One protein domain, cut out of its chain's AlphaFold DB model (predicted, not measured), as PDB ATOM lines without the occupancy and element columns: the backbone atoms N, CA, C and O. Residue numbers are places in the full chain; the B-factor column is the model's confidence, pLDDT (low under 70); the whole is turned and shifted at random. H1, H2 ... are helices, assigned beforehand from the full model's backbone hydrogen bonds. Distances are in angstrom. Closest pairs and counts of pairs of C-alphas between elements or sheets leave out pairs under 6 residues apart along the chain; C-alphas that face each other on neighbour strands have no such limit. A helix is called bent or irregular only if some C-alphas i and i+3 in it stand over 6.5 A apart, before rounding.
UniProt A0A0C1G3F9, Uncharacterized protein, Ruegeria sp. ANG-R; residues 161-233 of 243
ATOM      1  N   GLU A 161     151.744 180.776 215.822       97.62
ATOM      2  CA  GLU A 161     152.502 180.170 216.921       97.62
ATOM      3  C   GLU A 161     151.993 180.689 218.273       97.62
ATOM      4  O   GLU A 161     151.671 179.884 219.146       97.62
ATOM      5  N   LEU A 162     151.796 182.008 218.413       96.94
ATOM      6  CA  LEU A 162     151.213 182.601 219.628       96.94
ATOM      7  C   LEU A 162     149.839 182.024 219.972       96.94
ATOM      8  O   LEU A 162     149.573 181.747 221.138       96.94
ATOM      9  N   VAL A 163     148.964 181.845 218.978       96.94
ATOM     10  CA  VAL A 163     147.632 181.271 219.212       96.94
ATOM     11  C   VAL A 163     147.746 179.808 219.648       96.94
ATOM     12  O   VAL A 163     147.060 179.407 220.584       96.94
ATOM     13  N   SER A 164     148.621 179.023 219.009       96.06
ATOM     14  CA  SER A 164     148.790 177.596 219.317       96.06
ATOM     15  C   SER A 164     149.417 177.321 220.688       96.06
ATOM     16  O   SER A 164     149.134 176.292 221.290       96.06
ATOM     17  N   GLU A 165     150.245 178.238 221.191       96.12
ATOM     18  CA  GLU A 165     150.895 178.131 222.502       96.12
ATOM     19  C   GLU A 165     150.056 178.727 223.645       96.12
ATOM     20  O   GLU A 165     150.431 178.623 224.814       96.12
ATOM     21  N   HIS A 166     148.940 179.392 223.334       95.38
ATOM     22  CA  HIS A 166     148.095 180.018 224.344       95.38
ATOM     23  C   HIS A 166     147.466 178.955 225.262       95.38
ATOM     24  O   HIS A 166     146.982 177.929 224.793       95.38
ATOM     25  N   GLU A 167     147.367 179.226 226.567       94.31
ATOM     26  CA  GLU A 167     146.806 178.290 227.569       94.31
ATOM     27  C   GLU A 167     145.381 177.797 227.251       94.31
ATOM     28  O   GLU A 167     144.942 176.757 227.726       94.31
ATOM     29  N   ASN A 168     144.658 178.554 226.426       91.75
ATOM     30  CA  ASN A 168     143.307 178.255 225.964       91.75
ATOM     31  C   ASN A 168     143.246 178.013 224.441       91.75
ATOM     32  O   ASN A 168     142.222 178.323 223.833       91.75
ATOM     33  N   ALA A 169     144.327 177.535 223.812       90.94
ATOM     34  CA  ALA A 169     144.450 177.377 222.354       90.94
ATOM     35  C   ALA A 169     143.263 176.634 221.713       90.94
ATOM     36  O   ALA A 169     142.782 177.046 220.658       90.94
ATOM     37  N   ASP A 170     142.709 175.626 222.394       87.62
ATOM     38  CA  ASP A 170     141.542 174.862 221.929       87.62
ATOM     39  C   ASP A 170     140.297 175.720 221.685       87.62
ATOM     40  O   ASP A 170     139.495 175.409 220.812       87.62
ATOM     41  N   ARG A 171     140.149 176.843 222.398       87.69
ATOM     42  CA  ARG A 171     139.048 177.794 222.179       87.69
ATOM     43  C   ARG A 171     139.306 178.744 221.013       87.69
ATOM     44  O   ARG A 171     138.426 179.517 220.658       87.69
ATOM     45  N   TYR A 172     140.511 178.754 220.456       91.75
ATOM     46  CA  TYR A 172     140.946 179.701 219.430       91.75
ATOM     47  C   TYR A 172     141.353 178.998 218.130       91.75
ATOM     48  O   TYR A 172     142.064 179.589 217.319       91.75
ATOM     49  N   GLN A 173     140.869 177.778 217.880       92.44
ATOM     50  CA  GLN A 173     141.211 177.004 216.678       92.44
ATOM     51  C   GLN A 173     140.870 177.749 215.378       92.44
ATOM     52  O   GLN A 173     141.702 177.851 214.480       92.44
ATOM     53  N   THR A 174     139.705 178.396 215.301       92.69
ATOM     54  CA  THR A 174     139.326 179.189 214.117       92.69
ATOM     55  C   THR A 174     140.240 180.401 213.913       92.69
ATOM     56  O   THR A 174     140.623 180.711 212.782       92.69
ATOM     57  N   LEU A 175     140.650 181.067 215.000       95.19
ATOM     58  CA  LEU A 175     141.634 182.152 214.954       95.19
ATOM     59  C   LEU A 175     143.002 181.630 214.494       95.19
ATOM     60  O   LEU A 175     143.656 182.281 213.679       95.19
ATOM     61  N   PHE A 176     143.400 180.443 214.957       96.44
ATOM     62  CA  PHE A 176     144.616 179.757 214.536       96.44
ATOM     63  C   PHE A 176     144.598 179.446 213.031       96.44
ATOM     64  O   PHE A 176     145.525 179.831 212.320       96.44
ATOM     65  N   TRP A 177     143.525 178.867 212.489       96.00
ATOM     66  CA  TRP A 177     143.427 178.605 211.046       96.00
ATOM     67  C   TRP A 177     143.436 179.892 210.219       96.00
ATOM     68  O   TRP A 177     144.180 179.993 209.243       96.00
ATOM     69  N   CYS A 178     142.687 180.916 210.645       96.81
ATOM     70  CA  CYS A 178     142.717 182.223 209.987       96.81
ATOM     71  C   CYS A 178     144.120 182.839 210.013       96.81
ATOM     72  O   CYS A 178     144.526 183.479 209.045       96.81
ATOM     73  N   SER A 179     144.866 182.651 211.104       97.75
ATOM     74  CA  SER A 179     146.237 183.146 211.214       97.75
ATOM     75  C   SER A 179     147.208 182.412 210.295       97.75
ATOM     76  O   SER A 179     147.979 183.070 209.605       97.75
ATOM     77  N   LEU A 180     147.110 181.084 210.184       98.38
ATOM     78  CA  LEU A 180     147.895 180.310 209.222       98.38
ATOM     79  C   LEU A 180     147.634 180.784 207.789       98.38
ATOM     80  O   LEU A 180     148.577 180.995 207.031       98.38
ATOM     81  N   ILE A 181     146.369 181.012 207.422       98.25
ATOM     82  CA  ILE A 181     146.007 181.523 206.092       98.25
ATOM     83  C   ILE A 181     146.570 182.932 205.872       98.25
ATOM     84  O   ILE A 181     147.142 183.195 204.816       98.25
ATOM     85  N   ALA A 182     146.470 183.820 206.867       97.69
ATOM     86  CA  ALA A 182     147.048 185.164 206.801       97.69
ATOM     87  C   ALA A 182     148.581 185.146 206.639       97.69
ATOM     88  O   ALA A 182     149.143 186.047 206.025       97.69
ATOM     89  N   GLU A 183     149.245 184.112 207.154       97.94
ATOM     90  CA  GLU A 183     150.688 183.875 207.037       97.94
ATOM     91  C   GLU A 183     151.085 183.102 205.762       97.94
ATOM     92  O   GLU A 183     152.237 182.693 205.622       97.94
ATOM     93  N   GLY A 184     150.152 182.863 204.834       97.75
ATOM     94  CA  GLY A 184     150.411 182.128 203.590       97.75
ATOM     95  C   GLY A 184     150.514 180.605 203.755       97.75
ATOM     96  O   GLY A 184     150.875 179.905 202.813       97.75
ATOM     97  N   LYS A 185     150.159 180.063 204.924       98.19
ATOM     98  CA  LYS A 185     150.216 178.631 205.267       98.19
ATOM     99  C   LYS A 185     148.851 177.947 205.094       98.19
ATOM    100  O   LYS A 185     148.415 177.171 205.945       98.19
ATOM    101  N   GLY A 186     148.155 178.243 203.993       96.94
ATOM    102  CA  GLY A 186     146.793 177.755 203.733       96.94
ATOM    103  C   GLY A 186     146.670 176.225 203.737       96.94
ATOM    104  O   GLY A 186     145.758 175.688 204.360       96.94
ATOM    105  N   SER A 187     147.620 175.510 203.125       96.94
ATOM    106  CA  SER A 187     147.629 174.038 203.118       96.94
ATOM    107  C   SER A 187     147.715 173.458 204.532       96.94
ATOM    108  O   SER A 187     146.925 172.587 204.890       96.94
ATOM    109  N   THR A 188     148.594 174.011 205.374       97.12
ATOM    110  CA  THR A 188     148.715 173.623 206.786       97.12
ATOM    111  C   THR A 188     147.431 173.915 207.562       97.12
ATOM    112  O   THR A 188     147.035 173.112 208.402       97.12
ATOM    113  N   ALA A 189     146.748 175.030 207.279       96.31
ATOM    114  CA  ALA A 189     145.456 175.325 207.898       96.31
ATOM    115  C   ALA A 189     144.426 174.228 207.585       96.31
ATOM    116  O   ALA A 189     143.799 173.707 208.505       96.31
ATOM    117  N   LEU A 190     144.310 173.813 206.318       93.62
ATOM    118  CA  LEU A 190     143.388 172.749 205.905       93.62
ATOM    119  C   LEU A 190     143.730 171.392 206.533       93.62
ATOM    120  O   LEU A 190     142.825 170.668 206.940       93.62
ATOM    121  N   GLU A 191     145.013 171.042 206.639       93.88
ATOM    122  CA  GLU A 191     145.456 169.820 207.327       93.88
ATOM    123  C   GLU A 191     145.058 169.830 208.808       93.88
ATOM    124  O   GLU A 191     144.490 168.857 209.306       93.88
ATOM    125  N   LYS A 192     145.288 170.950 209.506       92.88
ATOM    126  CA  LYS A 192     144.925 171.105 210.923       92.88
ATOM    127  C   LYS A 192     143.415 171.086 211.140       92.88
ATOM    128  O   LYS A 192     142.955 170.449 212.081       92.88
ATOM    129  N   MET A 193     142.641 171.715 210.256       90.94
ATOM    130  CA  MET A 193     141.179 171.635 210.275       90.94
ATOM    131  C   MET A 193     140.690 170.200 210.086       90.94
ATOM    132  O   MET A 193     139.795 169.756 210.800       90.94
ATOM    133  N   ARG A 194     141.285 169.454 209.145       89.31
ATOM    134  CA  ARG A 194     140.911 168.054 208.926       89.31
ATOM    135  C   ARG A 194     141.163 167.209 210.169       89.31
ATOM    136  O   ARG A 194     140.256 166.505 210.583       89.31
ATOM    137  N   ALA A 195     142.340 167.342 210.778       88.44
ATOM    138  CA  ALA A 195     142.678 166.635 212.013       88.44
ATOM    139  C   ALA A 195     141.768 167.020 213.197       88.44
ATOM    140  O   ALA A 195     141.545 166.207 214.088       88.44
ATOM    141  N   HIS A 196     141.241 168.251 213.215       87.00
ATOM    142  CA  HIS A 196     140.308 168.714 214.247       87.00
ATOM    143  C   HIS A 196     138.909 168.105 214.096       87.00
ATOM    144  O   HIS A 196     138.308 167.692 215.084       87.00
ATOM    145  N   TYR A 197     138.372 168.055 212.873       83.00
ATOM    146  CA  TYR A 197     136.985 167.631 212.649       83.00
ATOM    147  C   TYR A 197     136.808 166.154 212.296       83.00
ATOM    148  O   TYR A 197     135.741 165.599 212.563       83.00
ATOM    149  N   PHE A 198     137.806 165.526 211.677       82.81
ATOM    150  CA  PHE A 198     137.728 164.147 211.205       82.81
ATOM    151  C   PHE A 198     138.737 163.305 211.977       82.81
ATOM    152  O   PHE A 198     139.930 163.603 211.993       82.81
ATOM    153  N   LYS A 199     138.259 162.244 212.633       74.56
ATOM    154  CA  LYS A 199     139.149 161.247 213.235       74.56
ATOM    155  C   LYS A 199     139.888 160.495 212.130       74.56
ATOM    156  O   LYS A 199     139.337 160.312 211.043       74.56
ATOM    157  N   ASP A 200     141.095 160.021 212.426       64.81
ATOM    158  CA  ASP A 200     141.895 159.233 211.487       64.81
ATOM    159  C   ASP A 200     141.063 158.091 210.872       64.81
ATOM    160  O   ASP A 200     140.541 157.227 211.579       64.81
ATOM    161  N   GLY A 201     140.910 158.116 209.544       59.25
ATOM    162  CA  GLY A 201     140.172 157.112 208.769       59.25
ATOM    163  C   GLY A 201     138.675 157.377 208.549       59.25
ATOM    164  O   GLY A 201     138.038 156.583 207.860       59.25
ATOM    165  N   GLN A 202     138.095 158.462 209.081       63.50
ATOM    166  CA  GLN A 202     136.740 158.882 208.704       63.50
ATOM    167  C   GLN A 202     136.767 159.731 207.431       63.50
ATOM    168  O   GLN A 202     137.282 160.850 207.427       63.50
ATOM    169  N   GLU A 203     136.162 159.213 206.362       62.28
ATOM    170  CA  GLU A 203     135.826 160.028 205.195       62.28
ATOM    171  C   GLU A 203     134.811 161.109 205.604       62.28
ATOM    172  O   GLU A 203     133.830 160.795 206.290       62.28
ATOM    173  N   PRO A 204     135.021 162.379 205.212       63.34
ATOM    174  CA  PRO A 204     134.043 163.429 205.435       63.34
ATOM    175  C   PRO A 204     132.713 163.038 204.792       63.34
ATOM    176  O   PRO A 204     132.637 162.872 203.574       63.34
ATOM    177  N   ASP A 205     131.644 162.957 205.583       72.44
ATOM    178  CA  ASP A 205     130.312 163.077 205.005       72.44
ATOM    179  C   ASP A 205     130.243 164.463 204.352       72.44
ATOM    180  O   ASP A 205     130.379 165.488 205.030       72.44
ATOM    181  N   ALA A 206     130.094 164.489 203.028       65.44
ATOM    182  CA  ALA A 206     130.081 165.709 202.231       65.44
ATOM    183  C   ALA A 206     128.948 166.669 202.636       65.44
ATOM    184  O   ALA A 206     129.017 167.850 202.311       65.44
ATOM    185  N   GLN A 207     127.930 166.179 203.355       68.12
ATOM    186  CA  GLN A 207     126.833 166.982 203.901       68.12
ATOM    187  C   GLN A 207     127.034 167.373 205.374       68.12
ATOM    188  O   GLN A 207     126.170 168.017 205.969       68.12
ATOM    189  N   SER A 208     128.160 167.004 205.988       79.50
ATOM    190  CA  SER A 208     128.450 167.380 207.370       79.50
ATOM    191  C   SER A 208     128.815 168.861 207.496       79.50
ATOM    192  O   SER A 208     129.498 169.437 206.649       79.50
ATOM    193  N   GLN A 209     128.459 169.461 208.635       79.75
ATOM    194  CA  GLN A 209     128.883 170.818 208.998       79.75
ATOM    195  C   GLN A 209     130.412 170.990 208.928       79.75
ATOM    196  O   GLN A 209     130.902 172.042 208.525       79.75
ATOM    197  N   ALA A 210     131.174 169.958 209.295       82.12
ATOM    198  CA  ALA A 210     132.629 169.970 209.204       82.12
ATOM    199  C   ALA A 210     133.131 170.078 207.753       82.12
ATOM    200  O   ALA A 210     134.078 170.820 207.484       82.12
ATOM    201  N   ALA A 211     132.494 169.365 206.818       83.50
ATOM    202  CA  ALA A 211     132.821 169.448 205.397       83.50
ATOM    203  C   ALA A 211     132.499 170.841 204.830       83.50
ATOM    204  O   ALA A 211     133.334 171.409 204.127       83.50
ATOM    205  N   GLU A 212     131.357 171.430 205.208       84.75
ATOM    206  CA  GLU A 212     131.013 172.807 204.828       84.75
ATOM    207  C   GLU A 212     132.056 173.815 205.334       84.75
ATOM    208  O   GLU A 212     132.533 174.644 204.557       84.75
ATOM    209  N   ILE A 213     132.456 173.728 206.611       86.69
ATOM    210  CA  ILE A 213     133.488 174.598 207.202       86.69
ATOM    211  C   ILE A 213     134.802 174.478 206.435       86.69
ATOM    212  O   ILE A 213     135.379 175.493 206.038       86.69
ATOM    213  N   LEU A 214     135.269 173.253 206.187       89.25
ATOM    214  CA  LEU A 214     136.508 173.026 205.451       89.25
ATOM    215  C   LEU A 214     136.456 173.624 204.037       89.25
ATOM    216  O   LEU A 214     137.431 174.238 203.598       89.25
ATOM    217  N   GLU A 215     135.331 173.478 203.338       89.94
ATOM    218  CA  GLU A 215     135.158 174.002 201.982       89.94
ATOM    219  C   GLU A 215     135.078 175.534 201.941       89.94
ATOM    220  O   GLU A 215     135.647 176.168 201.047       89.94
ATOM    221  N   GLY A 216     134.459 176.151 202.951       91.25
ATOM    222  CA  GLY A 216     134.444 177.605 203.099       91.25
ATOM    223  C   GLY A 216     135.856 178.185 203.204       91.25
ATOM    224  O   GLY A 216     136.203 179.129 202.493       91.25
ATOM    225  N   PHE A 217     136.717 177.579 204.026       92.75
ATOM    226  CA  PHE A 217     138.116 177.999 204.142       92.75
ATOM    227  C   PHE A 217     138.956 177.654 202.903       92.75
ATOM    228  O   PHE A 217     139.801 178.464 202.510       92.75
ATOM    229  N   ARG A 218     138.707 176.513 202.240       94.19
ATOM    230  CA  ARG A 218     139.330 176.184 200.943       94.19
ATOM    231  C   ARG A 218     139.035 177.262 199.903       94.19
ATOM    232  O   ARG A 218     139.964 177.752 199.268       94.19
ATOM    233  N   SER A 219     137.774 177.680 199.791       92.75
ATOM    234  CA  SER A 219     137.352 178.738 198.865       92.75
ATOM    235  C   SER A 219     138.155 180.024 199.075       92.75
ATOM    236  O   SER A 219     138.653 180.600 198.109       92.75
ATOM    237  N   VAL A 220     138.373 180.430 200.334       93.62
ATOM    238  CA  VAL A 220     139.174 181.624 200.658       93.62
ATOM    239  C   VAL A 220     140.634 181.479 200.240       93.62
ATOM    240  O   VAL A 220     141.202 182.429 199.701       93.62
ATOM    241  N   ILE A 221     141.236 180.307 200.457       94.38
ATOM    242  CA  ILE A 221     142.619 180.020 200.038       94.38
ATOM    243  C   ILE A 221     142.754 180.098 198.509       94.38
ATOM    244  O   ILE A 221     143.759 180.593 198.006       94.38
ATOM    245  N   GLU A 222     141.723 179.688 197.769       93.69
ATOM    246  CA  GLU A 222     141.643 179.799 196.304       93.69
ATOM    247  C   GLU A 222     141.273 181.208 195.801       93.69
ATOM    248  O   GLU A 222     141.102 181.416 194.598       93.69
ATOM    249  N   GLY A 223     141.126 182.190 196.696       90.19
ATOM    250  CA  GLY A 223     140.788 183.570 196.345       90.19
ATOM    251  C   GLY A 223     139.305 183.811 196.047       90.19
ATOM    252  O   GLY A 223     138.962 184.846 195.474       90.19
ATOM    253  N   LYS A 224     138.424 182.887 196.440       89.00
ATOM    254  CA  LYS A 224     136.967 182.978 196.286       89.00
ATOM    255  C   LYS A 224     136.297 183.267 197.629       89.00
ATOM    256  O   LYS A 224     136.845 183.003 198.697       89.00
ATOM    257  N   ASP A 225     135.078 183.778 197.565       83.69
ATOM    258  CA  ASP A 225     134.207 183.864 198.733       83.69
ATOM    259  C   ASP A 225     133.393 182.567 198.844       83.69
ATOM    260  O   ASP A 225     132.981 182.005 197.825       83.69
ATOM    261  N   ALA A 226     133.162 182.083 200.066       81.75
ATOM    262  CA  ALA A 226     132.329 180.907 200.279       81.75
ATOM    263  C   ALA A 226     130.859 181.208 199.933       81.75
ATOM    264  O   ALA A 226     130.373 182.332 200.105       81.75
ATOM    265  N   ALA A 227     130.125 180.185 199.492       74.19
ATOM    266  CA  ALA A 227     128.672 180.272 199.385       74.19
ATOM    267  C   ALA A 227     128.050 180.537 200.773       74.19
ATOM    268  O   ALA A 227     128.585 180.118 201.799       74.19
ATOM    269  N   HIS A 228     126.914 181.239 200.819       63.25
ATOM    270  CA  HIS A 228     126.235 181.565 202.078       63.25
ATOM    271  C   HIS A 228     125.744 180.283 202.781       63.25
ATOM    272  O   HIS A 228     124.690 179.754 202.434       63.25
ATOM    273  N   GLY A 229     126.483 179.806 203.786       58.44
ATOM    274  CA  GLY A 229     126.127 178.642 204.606       58.44
ATOM    275  C   GLY A 229     125.921 179.024 206.072       58.44
ATOM    276  O   GLY A 229     126.799 179.615 206.699       58.44
ATOM    277  N   ARG A 230     124.760 178.687 206.656       54.88
ATOM    278  CA  ARG A 230     124.420 179.052 208.051       54.88
ATOM    279  C   ARG A 230     125.392 178.451 209.075       54.88
ATOM    280  O   ARG A 230     125.701 179.110 210.068       54.88
ATOM    281  N   HIS A 231     125.903 177.246 208.826       61.22
ATOM    282  CA  HIS A 231     126.754 176.493 209.754       61.22
ATOM    283  C   HIS A 231     128.174 177.053 209.911       61.22
ATOM    284  O   HIS A 231     128.830 176.801 210.922       61.22
ATOM    285  N   LEU A 232     128.617 177.865 208.950       57.44
ATOM    286  CA  LEU A 232     129.928 178.512 208.939       57.44
ATOM    287  C   LEU A 232     130.028 179.614 210.012       57.44
ATOM    288  O   LEU A 232     131.091 179.897 210.560       57.44
ATOM    289  N   THR A 233     128.892 180.219 210.359       55.19
ATOM    290  CA  THR A 233     128.836 181.393 211.240       55.19
ATOM    291  C   THR A 233     128.961 181.071 212.732       55.19
ATOM    292  O   THR A 233     129.329 181.941 213.513       55.19
TER     293      THR A 233
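AT A GLANCE: This is residues 161 to 233 of the 243 residues of an uncharacterized protein of Ruegeria sp. ANG-R (UniProt A0A0C1G3F9). Three helices of similar length, H2, H3 and H4, run up and down side by side as a small bundle whose centres make a triangle, open between H2 and H4 except near their last residues. Short H1 packs on H2 away from H3 and H4, and a tail, residues 222 to 233, folds back beside H4. The printed part has 73 residues with four named helices, H1 to H4 in chain order, and no named strand: all helix. It is compact, with a radius of gyration of the C-alphas of 12.4 A and spans of 33 by 29 by 21 A.

HOW THE PARTS SIT: Start at H1, residues 161 to 164, which touches H2, residues 169 to 182; their closest C-alphas, Val 163 and Phe 176, are 5.8 A apart. H2, with residues 177 to 181 alone, touches H3, residues 186 to 197, in a helical hairpin: they run opposite ways at a shallow tilt of 24 degrees, with the closest C-alphas, Trp 177 and Ala 189, 5.0 A apart. Next, H3 and H4, residues 209 to 221, touch as a second helical hairpin, opposite ways at a shallow tilt of 6 degrees; the closest C-alphas, Gly 186 and Ile 221, are 6.0 A apart. H2 and H4 are close but not clearly touching, the C-alphas of Ile 181 and Ile 221 being closest at 7.1 A. H1 is apart from H3 and H4. Every O i to N i+4 pair is within hydrogen-bond range in H3 and H4, and 8 of 10 in H2; H1 is too short for such a pair.

IN THESE COORDINATES: Find C-alpha 161 at (152.502, 180.170, 216.921), where H1 begins. H2 is 17.6 A long and irregular: C-alphas 171 and 174 are 8.2 A apart. H3 is 16.7 A long; H4 runs 18.8 A to C-alpha 221 at (142.619, 180.020, 200.038).

THE WHOLE: The C-alphas farthest apart, Glu 167 and Ala 227, are 33.6 A from each other. The printed part has no cut, and the link from H3 to H4 is long, with 11 residues. Look for pLDDT under 70 at residues 200 to 204, 206 to 207 and 228 to 233.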